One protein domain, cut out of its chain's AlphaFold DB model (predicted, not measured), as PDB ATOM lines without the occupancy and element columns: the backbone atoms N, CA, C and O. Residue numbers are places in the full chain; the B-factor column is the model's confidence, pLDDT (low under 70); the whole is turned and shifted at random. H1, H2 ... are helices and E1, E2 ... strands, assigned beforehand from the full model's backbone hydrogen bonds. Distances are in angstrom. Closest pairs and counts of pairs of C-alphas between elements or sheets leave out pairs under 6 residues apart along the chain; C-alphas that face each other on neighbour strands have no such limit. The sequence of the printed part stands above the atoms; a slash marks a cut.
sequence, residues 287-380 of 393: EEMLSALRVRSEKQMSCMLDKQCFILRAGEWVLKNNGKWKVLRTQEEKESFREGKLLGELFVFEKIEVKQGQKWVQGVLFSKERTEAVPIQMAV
ATOM      1  N   GLU A 287     104.453 144.199 160.651       83.75
ATOM      2  CA  GLU A 287     103.977 145.566 160.886       83.75
ATOM      3  C   GLU A 287     103.833 145.916 162.373       83.75
ATOM      4  O   GLU A 287     103.958 147.082 162.750       83.75
ATOM      5  N   GLU A 288     103.559 144.921 163.223       85.75
ATOM      6  CA  GLU A 288     103.465 145.099 164.676       85.75
ATOM      7  C   GLU A 288     104.863 145.191 165.301       85.75
ATOM      8  O   GLU A 288     105.084 145.991 166.211       85.75
ATOM      9  N   MET A 289     105.822 144.421 164.774       88.62
ATOM     10  CA  MET A 289     107.201 144.415 165.260       88.62
ATOM     11  C   MET A 289     107.992 145.642 164.788       88.62
ATOM     12  O   MET A 289     108.642 146.307 165.593       88.62
ATOM     13  N   LEU A 290     107.960 145.933 163.483       91.25
ATOM     14  CA  LEU A 290     108.691 147.019 162.833       91.25
ATOM     15  C   LEU A 290     107.718 148.125 162.436       91.25
ATOM     16  O   LEU A 290     107.006 148.034 161.444       91.25
ATOM     17  N   SER A 291     107.737 149.228 163.176       91.75
ATOM     18  CA  SER A 291     106.898 150.395 162.895       91.75
ATOM     19  C   SER A 291     107.733 151.640 162.575       91.75
ATOM     20  O   SER A 291     108.959 151.650 162.698       91.75
ATOM     21  N   ALA A 292     107.073 152.706 162.106       92.38
ATOM     22  CA  ALA A 292     107.686 154.007 161.799       92.38
ATOM     23  C   ALA A 292     108.952 153.941 160.910       92.38
ATOM     24  O   ALA A 292     109.906 154.703 161.094       92.38
ATOM     25  N   LEU A 293     108.951 153.031 159.935       94.12
ATOM     26  CA  LEU A 293     110.070 152.780 159.034       94.12
ATOM     27  C   LEU A 293     110.374 153.997 158.143       94.12
ATOM     28  O   LEU A 293     109.506 154.488 157.422       94.12
ATOM     29  N   ARG A 294     111.624 154.468 158.154       94.88
ATOM     30  CA  ARG A 294     112.120 155.552 157.290       94.88
ATOM     31  C   ARG A 294     113.500 155.209 156.749       94.88
ATOM     32  O   ARG A 294     114.413 154.918 157.516       94.88
ATOM     33  N   VAL A 295     113.678 155.299 155.436       95.31
ATOM     34  CA  VAL A 295     114.987 155.102 154.798       95.31
ATOM     35  C   VAL A 295     115.801 156.386 154.890       95.31
ATOM     36  O   VAL A 295     115.328 157.442 154.477       95.31
ATOM     37  N   ARG A 296     117.027 156.288 155.417       94.19
ATOM     38  CA  ARG A 296     117.966 157.415 155.534       94.19
ATOM     39  C   ARG A 296     119.003 157.423 154.413       94.19
ATOM     40  O   ARG A 296     119.357 158.486 153.924       94.19
ATOM     41  N   SER A 297     119.459 156.247 153.991       94.31
ATOM     42  CA  SER A 297     120.362 156.063 152.849       94.31
ATOM     43  C   SER A 297     120.129 154.693 152.210       94.31
ATOM     44  O   SER A 297     119.288 153.935 152.675       94.31
ATOM     45  N   GLU A 298     120.873 154.339 151.163       93.50
ATOM     46  CA  GLU A 298     120.779 153.018 150.512       93.50
ATOM     47  C   GLU A 298     121.095 151.842 151.446       93.50
ATOM     48  O   GLU A 298     120.653 150.723 151.210       93.50
ATOM     49  N   LYS A 299     121.846 152.092 152.525       95.00
ATOM     50  CA  LYS A 299     122.276 151.061 153.480       95.00
ATOM     51  C   LYS A 299     121.782 151.307 154.901       95.00
ATOM     52  O   LYS A 299     122.166 150.561 155.795       95.00
ATOM     53  N   GLN A 300     120.996 152.361 155.136       97.12
ATOM     54  CA  GLN A 300     120.573 152.755 156.480       97.12
ATOM     55  C   GLN A 300     119.086 153.071 156.557       97.12
ATOM     56  O   GLN A 300     118.539 153.815 155.735       97.12
ATOM     57  N   MET A 301     118.457 152.591 157.624       96.31
ATOM     58  CA  MET A 301     117.070 152.885 157.957       96.31
ATOM     59  C   MET A 301     116.933 153.299 159.416       96.31
ATOM     60  O   MET A 301     117.738 152.917 160.258       96.31
ATOM     61  N   SER A 302     115.889 154.058 159.725       96.88
ATOM     62  CA  SER A 302     115.388 154.199 161.089       96.88
ATOM     63  C   SER A 302     114.038 153.514 161.229       96.88
ATOM     64  O   SER A 302     113.208 153.624 160.329       96.88
ATOM     65  N   CYS A 303     113.824 152.830 162.344       96.06
ATOM     66  CA  CYS A 303     112.598 152.096 162.639       96.06
ATOM     67  C   CYS A 303     112.314 152.099 164.144       96.06
ATOM     68  O   CYS A 303     113.173 152.460 164.950       96.06
ATOM     69  N   MET A 304     111.102 151.698 164.504       95.19
ATOM     70  CA  MET A 304     110.675 151.450 165.872       95.19
ATOM     71  C   MET A 304     110.471 149.945 166.058       95.19
ATOM     72  O   MET A 304     109.639 149.363 165.366       95.19
ATOM     73  N   LEU A 305     111.212 149.347 166.992       94.19
ATOM     74  CA  LEU A 305     111.068 147.957 167.435       94.19
ATOM     75  C   LEU A 305     110.530 147.963 168.866       94.19
ATOM     76  O   LEU A 305     111.200 148.484 169.754       94.19
ATOM     77  N   ASP A 306     109.314 147.465 169.102       90.75
ATOM     78  CA  ASP A 306     108.651 147.502 170.423       90.75
ATOM     79  C   ASP A 306     108.764 148.867 171.134       90.75
ATOM     80  O   ASP A 306     109.136 148.971 172.304       90.75
ATOM     81  N   LYS A 307     108.447 149.946 170.411       91.06
ATOM     82  CA  LYS A 307     108.520 151.344 170.887       91.06
ATOM     83  C   LYS A 307     109.940 151.889 171.127       91.06
ATOM     84  O   LYS A 307     110.078 153.006 171.620       91.06
ATOM     85  N   GLN A 308     110.989 151.160 170.757       95.94
ATOM     86  CA  GLN A 308     112.375 151.623 170.822       95.94
ATOM     87  C   GLN A 308     112.856 152.061 169.436       95.94
ATOM     88  O   GLN A 308     112.716 151.328 168.459       95.94
ATOM     89  N   CYS A 309     113.415 153.269 169.346       96.75
ATOM     90  CA  CYS A 309     113.899 153.832 168.088       96.75
ATOM     91  C   CYS A 309     115.316 153.341 167.787       96.75
ATOM     92  O   CYS A 309     116.231 153.552 168.585       96.75
ATOM     93  N   PHE A 310     115.506 152.757 166.608       97.88
ATOM     94  CA  PHE A 310     116.804 152.308 166.120       97.88
ATOM     95  C   PHE A 310     117.150 152.970 164.793       97.88
ATOM     96  O   PHE A 310     116.281 153.230 163.962       97.88
ATOM     97  N   ILE A 311     118.445 153.200 164.583       97.50
ATOM     98  CA  ILE A 311     119.025 153.473 163.269       97.50
ATOM     99  C   ILE A 311     119.887 152.264 162.944       97.50
ATOM    100  O   ILE A 311     120.878 152.035 163.631       97.50
ATOM    101  N   LEU A 312     119.476 151.500 161.939       97.81
ATOM    102  CA  LEU A 312     120.099 150.241 161.568       97.81
ATOM    103  C   LEU A 312     120.807 150.366 160.223       97.81
ATOM    104  O   LEU A 312     120.298 151.009 159.296       97.81
ATOM    105  N   ARG A 313     121.968 149.725 160.116       97.69
ATOM    106  CA  ARG A 313     122.721 149.537 158.871       97.69
ATOM    107  C   ARG A 313     122.570 148.109 158.358       97.69
ATOM    108  O   ARG A 313     122.440 147.180 159.149       97.69
ATOM    109  N   ALA A 314     122.608 147.937 157.041       96.69
ATOM    110  CA  ALA A 314     122.613 146.616 156.417       96.69
ATOM    111  C   ALA A 314     123.700 145.718 157.045       96.69
ATOM    112  O   ALA A 314     124.858 146.127 157.157       96.69
ATOM    113  N   GLY A 315     123.315 144.516 157.474       95.75
ATOM    114  CA  GLY A 315     124.140 143.548 158.198       95.75
ATOM    115  C   GLY A 315     124.117 143.671 159.728       95.75
ATOM    116  O   GLY A 315     124.763 142.865 160.401       95.75
ATOM    117  N   GLU A 316     123.412 144.648 160.307       97.38
ATOM    118  CA  GLU A 316     123.311 144.782 161.765       97.38
ATOM    119  C   GLU A 316     122.323 143.791 162.383       97.38
ATOM    120  O   GLU A 316     121.283 143.448 161.817       97.38
ATOM    121  N   TRP A 317     122.702 143.323 163.570       97.81
ATOM    122  CA  TRP A 317     122.016 142.302 164.351       97.81
ATOM    123  C   TRP A 317     121.367 142.986 165.549       97.81
ATOM    124  O   TRP A 317     122.053 143.677 166.304       97.81
ATOM    125  N   VAL A 318     120.065 142.804 165.731       97.88
ATOM    126  CA  VAL A 318     119.311 143.362 166.856       97.88
ATOM    127  C   VAL A 318     118.696 142.213 167.635       97.88
ATOM    128  O   VAL A 318     117.873 141.470 167.112       97.88
ATOM    129  N   LEU A 319     119.119 142.047 168.882       97.75
ATOM    130  CA  LEU A 319     118.692 140.971 169.765       97.75
ATOM    131  C   LEU A 319     117.624 141.480 170.733       97.75
ATOM    132  O   LEU A 319     117.857 142.466 171.434       97.75
ATOM    133  N   LYS A 320     116.494 140.782 170.821       96.12
ATOM    134  CA  LYS A 320     115.492 140.969 171.871       96.12
ATOM    135  C   LYS A 320     115.783 140.020 173.025       96.12
ATOM    136  O   LYS A 320     115.526 138.822 172.933       96.12
ATOM    137  N   ASN A 321     116.291 140.556 174.128       94.69
ATOM    138  CA  ASN A 321     116.522 139.796 175.355       94.69
ATOM    139  C   ASN A 321     115.748 140.446 176.509       94.69
ATOM    140  O   ASN A 321     115.782 141.667 176.673       94.69
ATOM    141  N   ASN A 322     115.019 139.642 177.286       92.19
ATOM    142  CA  ASN A 322     114.173 140.104 178.395       92.19
ATOM    143  C   ASN A 322     113.233 141.264 177.999       92.19
ATOM    144  O   ASN A 322     113.085 142.247 178.724       92.19
ATOM    145  N   GLY A 323     112.642 141.177 176.801       91.38
ATOM    146  CA  GLY A 323     111.704 142.172 176.272       91.38
ATOM    147  C   GLY A 323     112.330 143.486 175.785       91.38
ATOM    148  O   GLY A 323     111.592 144.395 175.416       91.38
ATOM    149  N   LYS A 324     113.663 143.614 175.765       94.81
ATOM    150  CA  LYS A 324     114.362 144.808 175.268       94.81
ATOM    151  C   LYS A 324     115.197 144.476 174.042       94.81
ATOM    152  O   LYS A 324     115.912 143.475 174.040       94.81
ATOM    153  N   TRP A 325     115.148 145.346 173.037       97.12
ATOM    154  CA  TRP A 325     115.987 145.235 171.854       97.12
ATOM    155  C   TRP A 325     117.345 145.894 172.093       97.12
ATOM    156  O   TRP A 325     117.450 146.972 172.683       97.12
ATOM    157  N   LYS A 326     118.406 145.246 171.624       97.38
ATOM    158  CA  LYS A 326     119.772 145.762 171.668       97.38
ATOM    159  C   LYS A 326     120.490 145.411 170.372       97.38
ATOM    160  O   LYS A 326     120.486 144.261 169.949       97.38
ATOM    161  N   VAL A 327     121.145 146.397 169.764       98.06
ATOM    162  CA  VAL A 327     122.034 146.156 168.620       98.06
ATOM    163  C   VAL A 327     123.309 145.477 169.117       98.06
ATOM    164  O   VAL A 327     123.959 146.007 170.020       98.06
ATOM    165  N   LEU A 328     123.669 144.341 168.521       97.88
ATOM    166  CA  LEU A 328     124.932 143.646 168.768       97.88
ATOM    167  C   LEU A 328     126.026 144.320 167.934       97.88
ATOM    168  O   LEU A 328     126.104 144.135 166.714       97.88
ATOM    169  N   ARG A 329     126.826 145.165 168.585       95.50
ATOM    170  CA  ARG A 329     127.815 146.024 167.919       95.50
ATOM    171  C   ARG A 329     129.177 145.363 167.844       95.50
ATOM    172  O   ARG A 329     129.857 145.514 166.830       95.50
ATOM    173  N   THR A 330     129.579 144.673 168.907       96.12
ATOM    174  CA  THR A 330     130.899 144.046 168.968       96.12
ATOM    175  C   THR A 330     130.860 142.651 168.361       96.12
ATOM    176  O   THR A 330     129.822 141.987 168.317       96.12
ATOM    177  N   GLN A 331     132.012 142.207 167.865       94.62
ATOM    178  CA  GLN A 331     132.164 140.847 167.369       94.62
ATOM    179  C   GLN A 331     131.952 139.826 168.501       94.62
ATOM    180  O   GLN A 331     131.228 138.855 168.309       94.62
ATOM    181  N   GLU A 332     132.448 140.126 169.703       96.44
ATOM    182  CA  GLU A 332     132.250 139.327 170.919       96.44
ATOM    183  C   GLU A 332     130.769 139.124 171.272       96.44
ATOM    184  O   GLU A 332     130.374 138.037 171.685       96.44
ATOM    185  N   GLU A 333     129.915 140.140 171.096       96.19
ATOM    186  CA  GLU A 333     128.468 140.015 171.323       96.19
ATOM    187  C   GLU A 333     127.819 139.072 170.306       96.19
ATOM    188  O   GLU A 333     126.965 138.256 170.661       96.19
ATOM    189  N   LYS A 334     128.227 139.165 169.035       94.94
ATOM    190  CA  LYS A 334     127.733 138.280 167.973       94.94
ATOM    191  C   LYS A 334     128.197 136.844 168.190       94.94
ATOM    192  O   LYS A 334     127.402 135.927 168.006       94.94
ATOM    193  N   GLU A 335     129.442 136.647 168.608       92.81
ATOM    194  CA  GLU A 335     130.002 135.339 168.963       92.81
ATOM    195  C   GLU A 335     129.329 134.764 170.206       92.81
ATOM    196  O   GLU A 335     128.843 133.640 170.162       92.81
ATOM    197  N   SER A 336     129.150 135.562 171.259       93.44
ATOM    198  CA  SER A 336     128.411 135.159 172.463       93.44
ATOM    199  C   SER A 336     126.974 134.754 172.140       93.44
ATOM    200  O   SER A 336     126.436 133.814 172.728       93.44
ATOM    201  N   PHE A 337     126.331 135.443 171.193       93.19
ATOM    202  CA  PHE A 337     125.062 134.978 170.658       93.19
ATOM    203  C   PHE A 337     125.251 133.652 169.923       93.19
ATOM    204  O   PHE A 337     124.630 132.684 170.332       93.19
ATOM    205  N   ARG A 338     126.126 133.528 168.921       89.69
ATOM    206  CA  ARG A 338     126.343 132.260 168.186       89.69
ATOM    207  C   ARG A 338     126.587 131.063 169.111       89.69
ATOM    208  O   ARG A 338     125.885 130.069 168.982       89.69
ATOM    209  N   GLU A 339     127.428 131.216 170.128       86.62
ATOM    210  CA  GLU A 339     127.750 130.198 171.142       86.62
ATOM    211  C   GLU A 339     126.599 129.863 172.106       86.62
ATOM    212  O   GLU A 339     126.716 128.966 172.934       86.62
ATOM    213  N   GLY A 340     125.481 130.589 172.049       86.62
ATOM    214  CA  GLY A 340     124.324 130.340 172.912       86.62
ATOM    215  C   GLY A 340     124.416 130.980 174.299       86.62
ATOM    216  O   GLY A 340     123.485 130.827 175.085       86.62
ATOM    217  N   LYS A 341     125.476 131.747 174.591       89.50
ATOM    218  CA  LYS A 341     125.611 132.521 175.840       89.50
ATOM    219  C   LYS A 341     124.583 133.653 175.917       89.50
ATOM    220  O   LYS A 341     124.083 133.967 176.994       89.50
ATOM    221  N   LEU A 342     124.249 134.260 174.774       92.31
ATOM    222  CA  LEU A 342     123.148 135.216 174.649       92.31
ATOM    223  C   LEU A 342     121.946 134.556 173.966       92.31
ATOM    224  O   LEU A 342     122.037 134.085 172.831       92.31
ATOM    225  N   LEU A 343     120.806 134.566 174.656       92.19
ATOM    226  CA  LEU A 343     119.537 134.019 174.177       92.19
ATOM    227  C   LEU A 343     118.536 135.148 173.911       92.19
ATOM    228  O   LEU A 343     118.488 136.132 174.649       92.19
ATOM    229  N   GLY A 344     117.728 134.995 172.866       93.94
ATOM    230  CA  GLY A 344     116.710 135.968 172.481       93.94
ATOM    231  C   GLY A 344     116.328 135.864 171.009       93.94
ATOM    232  O   GLY A 344     117.028 135.210 170.238       93.94
ATOM    233  N   GLU A 345     115.232 136.518 170.632       95.12
ATOM    234  CA  GLU A 345     114.836 136.665 169.225       95.12
ATOM    235  C   GLU A 345     115.828 137.590 168.519       95.12
ATOM    236  O   GLU A 345     116.207 138.631 169.061       95.12
ATOM    237  N   LEU A 346     116.253 137.231 167.311       96.62
ATOM    238  CA  LEU A 346     117.249 138.000 166.571       96.62
ATOM    239  C   LEU A 346     116.641 138.546 165.287       96.62
ATOM    240  O   LEU A 346     116.280 137.779 164.402       96.62
ATOM    241  N   PHE A 347     116.609 139.865 165.141       97.19
ATOM    242  CA  PHE A 347     116.328 140.513 163.867       97.19
ATOM    243  C   PHE A 347     117.638 140.912 163.182       97.19
ATOM    244  O   PHE A 347     118.440 141.660 163.744       97.19
ATOM    245  N   VAL A 348     117.850 140.438 161.956       97.50
ATOM    246  CA  VAL A 348     118.975 140.848 161.111       97.50
ATOM    247  C   VAL A 348     118.450 141.725 159.989       97.50
ATOM    248  O   VAL A 348     117.665 141.275 159.153       97.50
ATOM    249  N   PHE A 349     118.894 142.979 159.953       97.62
ATOM    250  CA  PHE A 349     118.584 143.875 158.846       97.62
ATOM    251  C   PHE A 349     119.517 143.565 157.675       97.62
ATOM    252  O   PHE A 349     120.727 143.714 157.801       97.62
ATOM    253  N   GLU A 350     118.983 143.137 156.534       97.06
ATOM    254  CA  GLU A 350     119.806 142.649 155.424       97.06
ATOM    255  C   GLU A 350     120.112 143.738 154.411       97.06
ATOM    256  O   GLU A 350     121.277 144.048 154.166       97.06
ATOM    257  N   LYS A 351     119.075 144.320 153.802       97.50
ATOM    258  CA  LYS A 351     119.247 145.297 152.725       97.50
ATOM    259  C   LYS A 351     118.012 146.157 152.503       97.50
ATOM    260  O   LYS A 351     116.915 145.864 152.980       97.50
ATOM    261  N   ILE A 352     118.212 147.219 151.729       97.25
ATOM    262  CA  ILE A 352     117.151 148.043 151.156       97.25
ATOM    263  C   ILE A 352     117.165 147.794 149.653       97.25
ATOM    264  O   ILE A 352     118.206 147.916 149.014       97.25
ATOM    265  N   GLU A 353     116.021 147.435 149.091       96.75
ATOM    266  CA  GLU A 353     115.863 147.134 147.673       96.75
ATOM    267  C   GLU A 353     114.845 148.088 147.047       96.75
ATOM    268  O   GLU A 353     113.830 148.415 147.662       96.75
ATOM    269  N   VAL A 354     115.096 148.557 145.826       95.62
ATOM    270  CA  VAL A 354     114.141 149.388 145.083       95.62
ATOM    271  C   VAL A 354     113.433 148.505 144.063       95.62
ATOM    272  O   VAL A 354     114.054 148.049 143.109       95.62
ATOM    273  N   LYS A 355     112.133 148.266 144.250       95.12
ATOM    274  CA  LYS A 355     111.290 147.516 143.307       95.12
ATOM    275  C   LYS A 355     110.208 148.448 142.783       95.12
ATOM    276  O   LYS A 355     109.464 149.013 143.577       95.12
ATOM    277  N   GLN A 356     110.142 148.627 141.462       93.19
ATOM    278  CA  GLN A 356     109.141 149.484 140.803       93.19
ATOM    279  C   GLN A 356     109.107 150.926 141.359       93.19
ATOM    280  O   GLN A 356     108.049 151.508 141.564       93.19
ATOM    281  N   GLY A 357     110.276 151.498 141.677       91.75
ATOM    282  CA  GLY A 357     110.387 152.843 142.266       91.75
ATOM    283  C   GLY A 357     110.023 152.937 143.757       91.75
ATOM    284  O   GLY A 357     110.258 153.974 144.379       91.75
ATOM    285  N   GLN A 358     109.522 151.859 144.369       94.25
ATOM    286  CA  GLN A 358     109.247 151.779 145.800       94.25
ATOM    287  C   GLN A 358     110.435 151.161 146.545       94.25
ATOM    288  O   GLN A 358     111.003 150.155 146.120       94.25
ATOM    289  N   LYS A 359     110.821 151.761 147.677       94.69
ATOM    290  CA  LYS A 359     111.870 151.220 148.550       94.69
ATOM    291  C   LYS A 359     111.274 150.169 149.486       94.69
ATOM    292  O   LYS A 359     110.292 150.443 150.175       94.69
ATOM    293  N   TRP A 360     111.908 149.009 149.533       95.56
ATOM    294  CA  TRP A 360     111.573 147.870 150.374       95.56
ATOM    295  C   TRP A 360     112.720 147.588 151.330       95.56
ATOM    296  O   TRP A 360     113.879 147.540 150.925       95.56
ATOM    297  N   VAL A 361     112.401 147.390 152.599       95.56
ATOM    298  CA  VAL A 361     113.344 146.930 153.616       95.56
ATOM    299  C   VAL A 361     113.213 145.425 153.740       95.56
ATOM    300  O   VAL A 361     112.098 144.914 153.836       95.56
ATOM    301  N   GLN A 362     114.352 144.738 153.744       96.88
ATOM    302  CA  GLN A 362     114.435 143.297 153.930       96.88
ATOM    303  C   GLN A 362     115.273 142.955 155.156       96.88
ATOM    304  O   GLN A 362     116.322 143.557 155.409       96.88
ATOM    305  N   GLY A 363     114.802 141.971 155.903       97.00
ATOM    306  CA  GLY A 363     115.500 141.391 157.035       97.00
ATOM    307  C   GLY A 363     114.990 139.991 157.328       97.00
ATOM    308  O   GLY A 363     114.067 139.507 156.675       97.00
ATOM    309  N   VAL A 364     115.571 139.347 158.331       96.88
ATOM    310  CA  VAL A 364     115.091 138.057 158.830       96.88
ATOM    311  C   VAL A 364     114.988 138.108 160.339       96.88
ATOM    312  O   VAL A 364     115.901 138.586 161.011       96.88
ATOM    313  N   LEU A 365     113.865 137.622 160.855       95.81
ATOM    314  CA  LEU A 365     113.662 137.397 162.273       95.81
ATOM    315  C   LEU A 365     113.869 135.919 162.587       95.81
ATOM    316  O   LEU A 365     113.205 135.068 162.005       95.81
ATOM    317  N   PHE A 366     114.757 135.626 163.524       95.12
ATOM    318  CA  PHE A 366     115.003 134.285 164.030       95.12
ATOM    319  C   PHE A 366     114.378 134.107 165.408       95.12
ATOM    320  O   PHE A 366     114.431 135.019 166.242       95.12
ATOM    321  N   SER A 367     113.839 132.912 165.658       93.56
ATOM    322  CA  SER A 367     113.318 132.549 166.976       93.56
ATOM    323  C   SER A 367     114.432 132.492 168.016       93.56
ATOM    324  O   SER A 367     115.619 132.384 167.690       93.56
ATOM    325  N   LYS A 368     114.050 132.539 169.294       92.25
ATOM    326  CA  LYS A 368     114.983 132.410 170.419       92.25
ATOM    327  C   LYS A 368     115.789 131.109 170.341       92.25
ATOM    328  O   LYS A 368     116.977 131.081 170.668       92.25
ATOM    329  N   GLU A 369     115.145 130.050 169.868       90.62
ATOM    330  CA  GLU A 369     115.695 128.714 169.675       90.62
ATOM    331  C   GLU A 369     116.513 128.596 168.385       90.62
ATOM    332  O   GLU A 369     117.273 127.639 168.267       90.62
ATOM    333  N   ARG A 370     116.433 129.580 167.470       92.94
ATOM    334  CA  ARG A 370     117.157 129.661 166.180       92.94
ATOM    335  C   ARG A 370     116.794 128.580 165.168       92.94
ATOM    336  O   ARG A 370     117.535 128.348 164.215       92.94
ATOM    337  N   THR A 371     115.668 127.925 165.394       93.00
ATOM    338  CA  THR A 371     115.149 126.826 164.576       93.00
ATOM    339  C   THR A 371     114.061 127.287 163.619       93.00
ATOM    340  O   THR A 371     113.672 126.544 162.725       93.00
ATOM    341  N   GLU A 372     113.620 128.539 163.753       93.44
ATOM    342  CA  GLU A 372     112.693 129.196 162.842       93.44
ATOM    343  C   GLU A 372     113.272 130.519 162.359       93.44
ATOM    344  O   GLU A 372     113.976 131.222 163.095       93.44
ATOM    345  N   ALA A 373     112.954 130.856 161.113       94.38
ATOM    346  CA  ALA A 373     113.341 132.102 160.483       94.38
ATOM    347  C   ALA A 373     112.168 132.634 159.657       94.38
ATOM    348  O   ALA A 373     111.671 131.953 158.759       94.38
ATOM    349  N   VAL A 374     111.743 133.861 159.941       94.56
ATOM    350  CA  VAL A 374     110.684 134.553 159.208       94.56
ATOM    351  C   VAL A 374     111.320 135.673 158.385       94.56
ATOM    352  O   VAL A 374     111.883 136.612 158.962       94.56
ATOM    353  N   PRO A 375     111.267 135.607 157.042       94.94
ATOM    354  CA  PRO A 375     111.703 136.714 156.211       94.94
ATOM    355  C   PRO A 375     110.744 137.889 156.392       94.94
ATOM    356  O   PRO A 375     109.527 137.751 156.294       94.94
ATOM    357  N   ILE A 376     111.309 139.062 156.636       94.94
ATOM    358  CA  ILE A 376     110.568 140.307 156.763       94.94
ATOM    359  C   ILE A 376     110.843 141.142 155.530       94.94
ATOM    360  O   ILE A 376     111.989 141.486 155.237       94.94
ATOM    361  N   GLN A 377     109.774 141.508 154.833       94.50
ATOM    362  CA  GLN A 377     109.828 142.417 153.707       94.50
ATOM    363  C   GLN A 377     108.754 143.488 153.879       94.50
ATOM    364  O   GLN A 377     107.563 143.195 153.855       94.50
ATOM    365  N   MET A 378     109.179 144.740 154.034       93.62
ATOM    366  CA  MET A 378     108.275 145.858 154.296       93.62
ATOM    367  C   MET A 378     108.490 147.001 153.317       93.62
ATOM    368  O   MET A 378     109.618 147.440 153.083       93.62
ATOM    369  N   ALA A 379     107.393 147.518 152.774       92.75
ATOM    370  CA  ALA A 379     107.416 148.728 151.977       92.75
ATOM    371  C   ALA A 379     107.623 149.956 152.871       92.75
ATOM    372  O   ALA A 379     107.021 150.100 153.935       92.75
ATOM    373  N   VAL A 380     108.469 150.878 152.423       90.94
ATOM    374  CA  VAL A 380     108.706 152.131 153.138       90.94
ATOM    375  C   VAL A 380     107.612 153.105 152.731       90.94
ATOM    376  O   VAL A 380     107.597 153.590 151.596       90.94
TER     377      VAL A 380
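What this domain is: This is residues 287 to 380 of the 393 residues of an uncharacterized protein of Verrucomicrobia bacterium RIFCSPHIGHO2_12_FULL_41_10 (UniProt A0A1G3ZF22). Two sheets lie face to face with their strands crossed, a sandwich of unequal layers: the strongly twisted sheet E5-E4-E6-E7-E8 and a smaller sheet E1-E2-E3 that covers part of it. The long hairpin of E6 and E7 reaches to one end of the elongated outline, and H1, packed on the large sheet near E4 and E5, is at the other end. The printed part has 94 residues, with eight named strands and one named helix in the order E1 E2 E3 E4 E5 H1 E6 E7 E8; both sheets are antiparallel throughout, and the class is mostly strand. It is compact, with a radius of gyration of the C-alphas of 13.1 A and spans of 42 by 25 by 23 A.

Where its parts are: Find C-alpha 290 at (108.691, 147.019, 162.833); from there E1 runs to residue 297 over 17.8 A and bends by 58 degrees at residue 293. Next come E2, residues 300 to 305, E3, 308 to 313, E4, 317 to 321, and E5, 324 to 328. H1, residues 331 to 338, begins with C-alpha 331 at (132.164, 140.847, 167.369) and measures 10.4 A. E6, residues 345 to 355, is the longest strand by residues, 28.3 A, and bends by 52 degrees at residue 352. E7, residues 358 to 366, measures 25.9 A. E8, residues 373 to 379, measures 19.6 A and ends with C-alpha 379 at (107.416, 148.728, 151.977).

How they stand to each other: Start with the meander E1 E2 E3, each strand the antiparallel neighbour of the one before: N 291 and O 304 are 2.9 A apart, and N 303 and O 310 3.0 A, within hydrogen-bond range. The chain changes to the other sheet at the link E3 to E4. The sheets' facing parts are 8.7 A centre to centre, their strands at 49 degrees; the closest C-alphas of E3 and E6, Arg 313 and Phe 349, are 7.0 A apart. In the large sheet, look for N 326 and O 319 in the hairpin E4 and E5, 2.8 A, and N 318 and O 347 between E4 and E6, 2.8 A. E6 E7 E8 is a second meander, with N 353 and O 360 at 2.8 A and N 363 and O 376 at 2.9 A. E5, H1 and E6 form a split strand-helix-strand unit, two strands running the same way with E4 between them, and its crossover is right-handed. H1 is on this sheet at a height of 9.6 A; its closest C-alpha pair with E5 is Lys 334 and Leu 328, 6.1 A. In H1 every O i to N i+4 pair is within hydrogen-bond range.

The domain as a whole: The two C-alphas farthest apart, those of Lys 341 and Gln 356, are 42.3 A apart. The printed part has no cut, and no link is long. Its mean pLDDT is 94.5, and no printed residue is under 70.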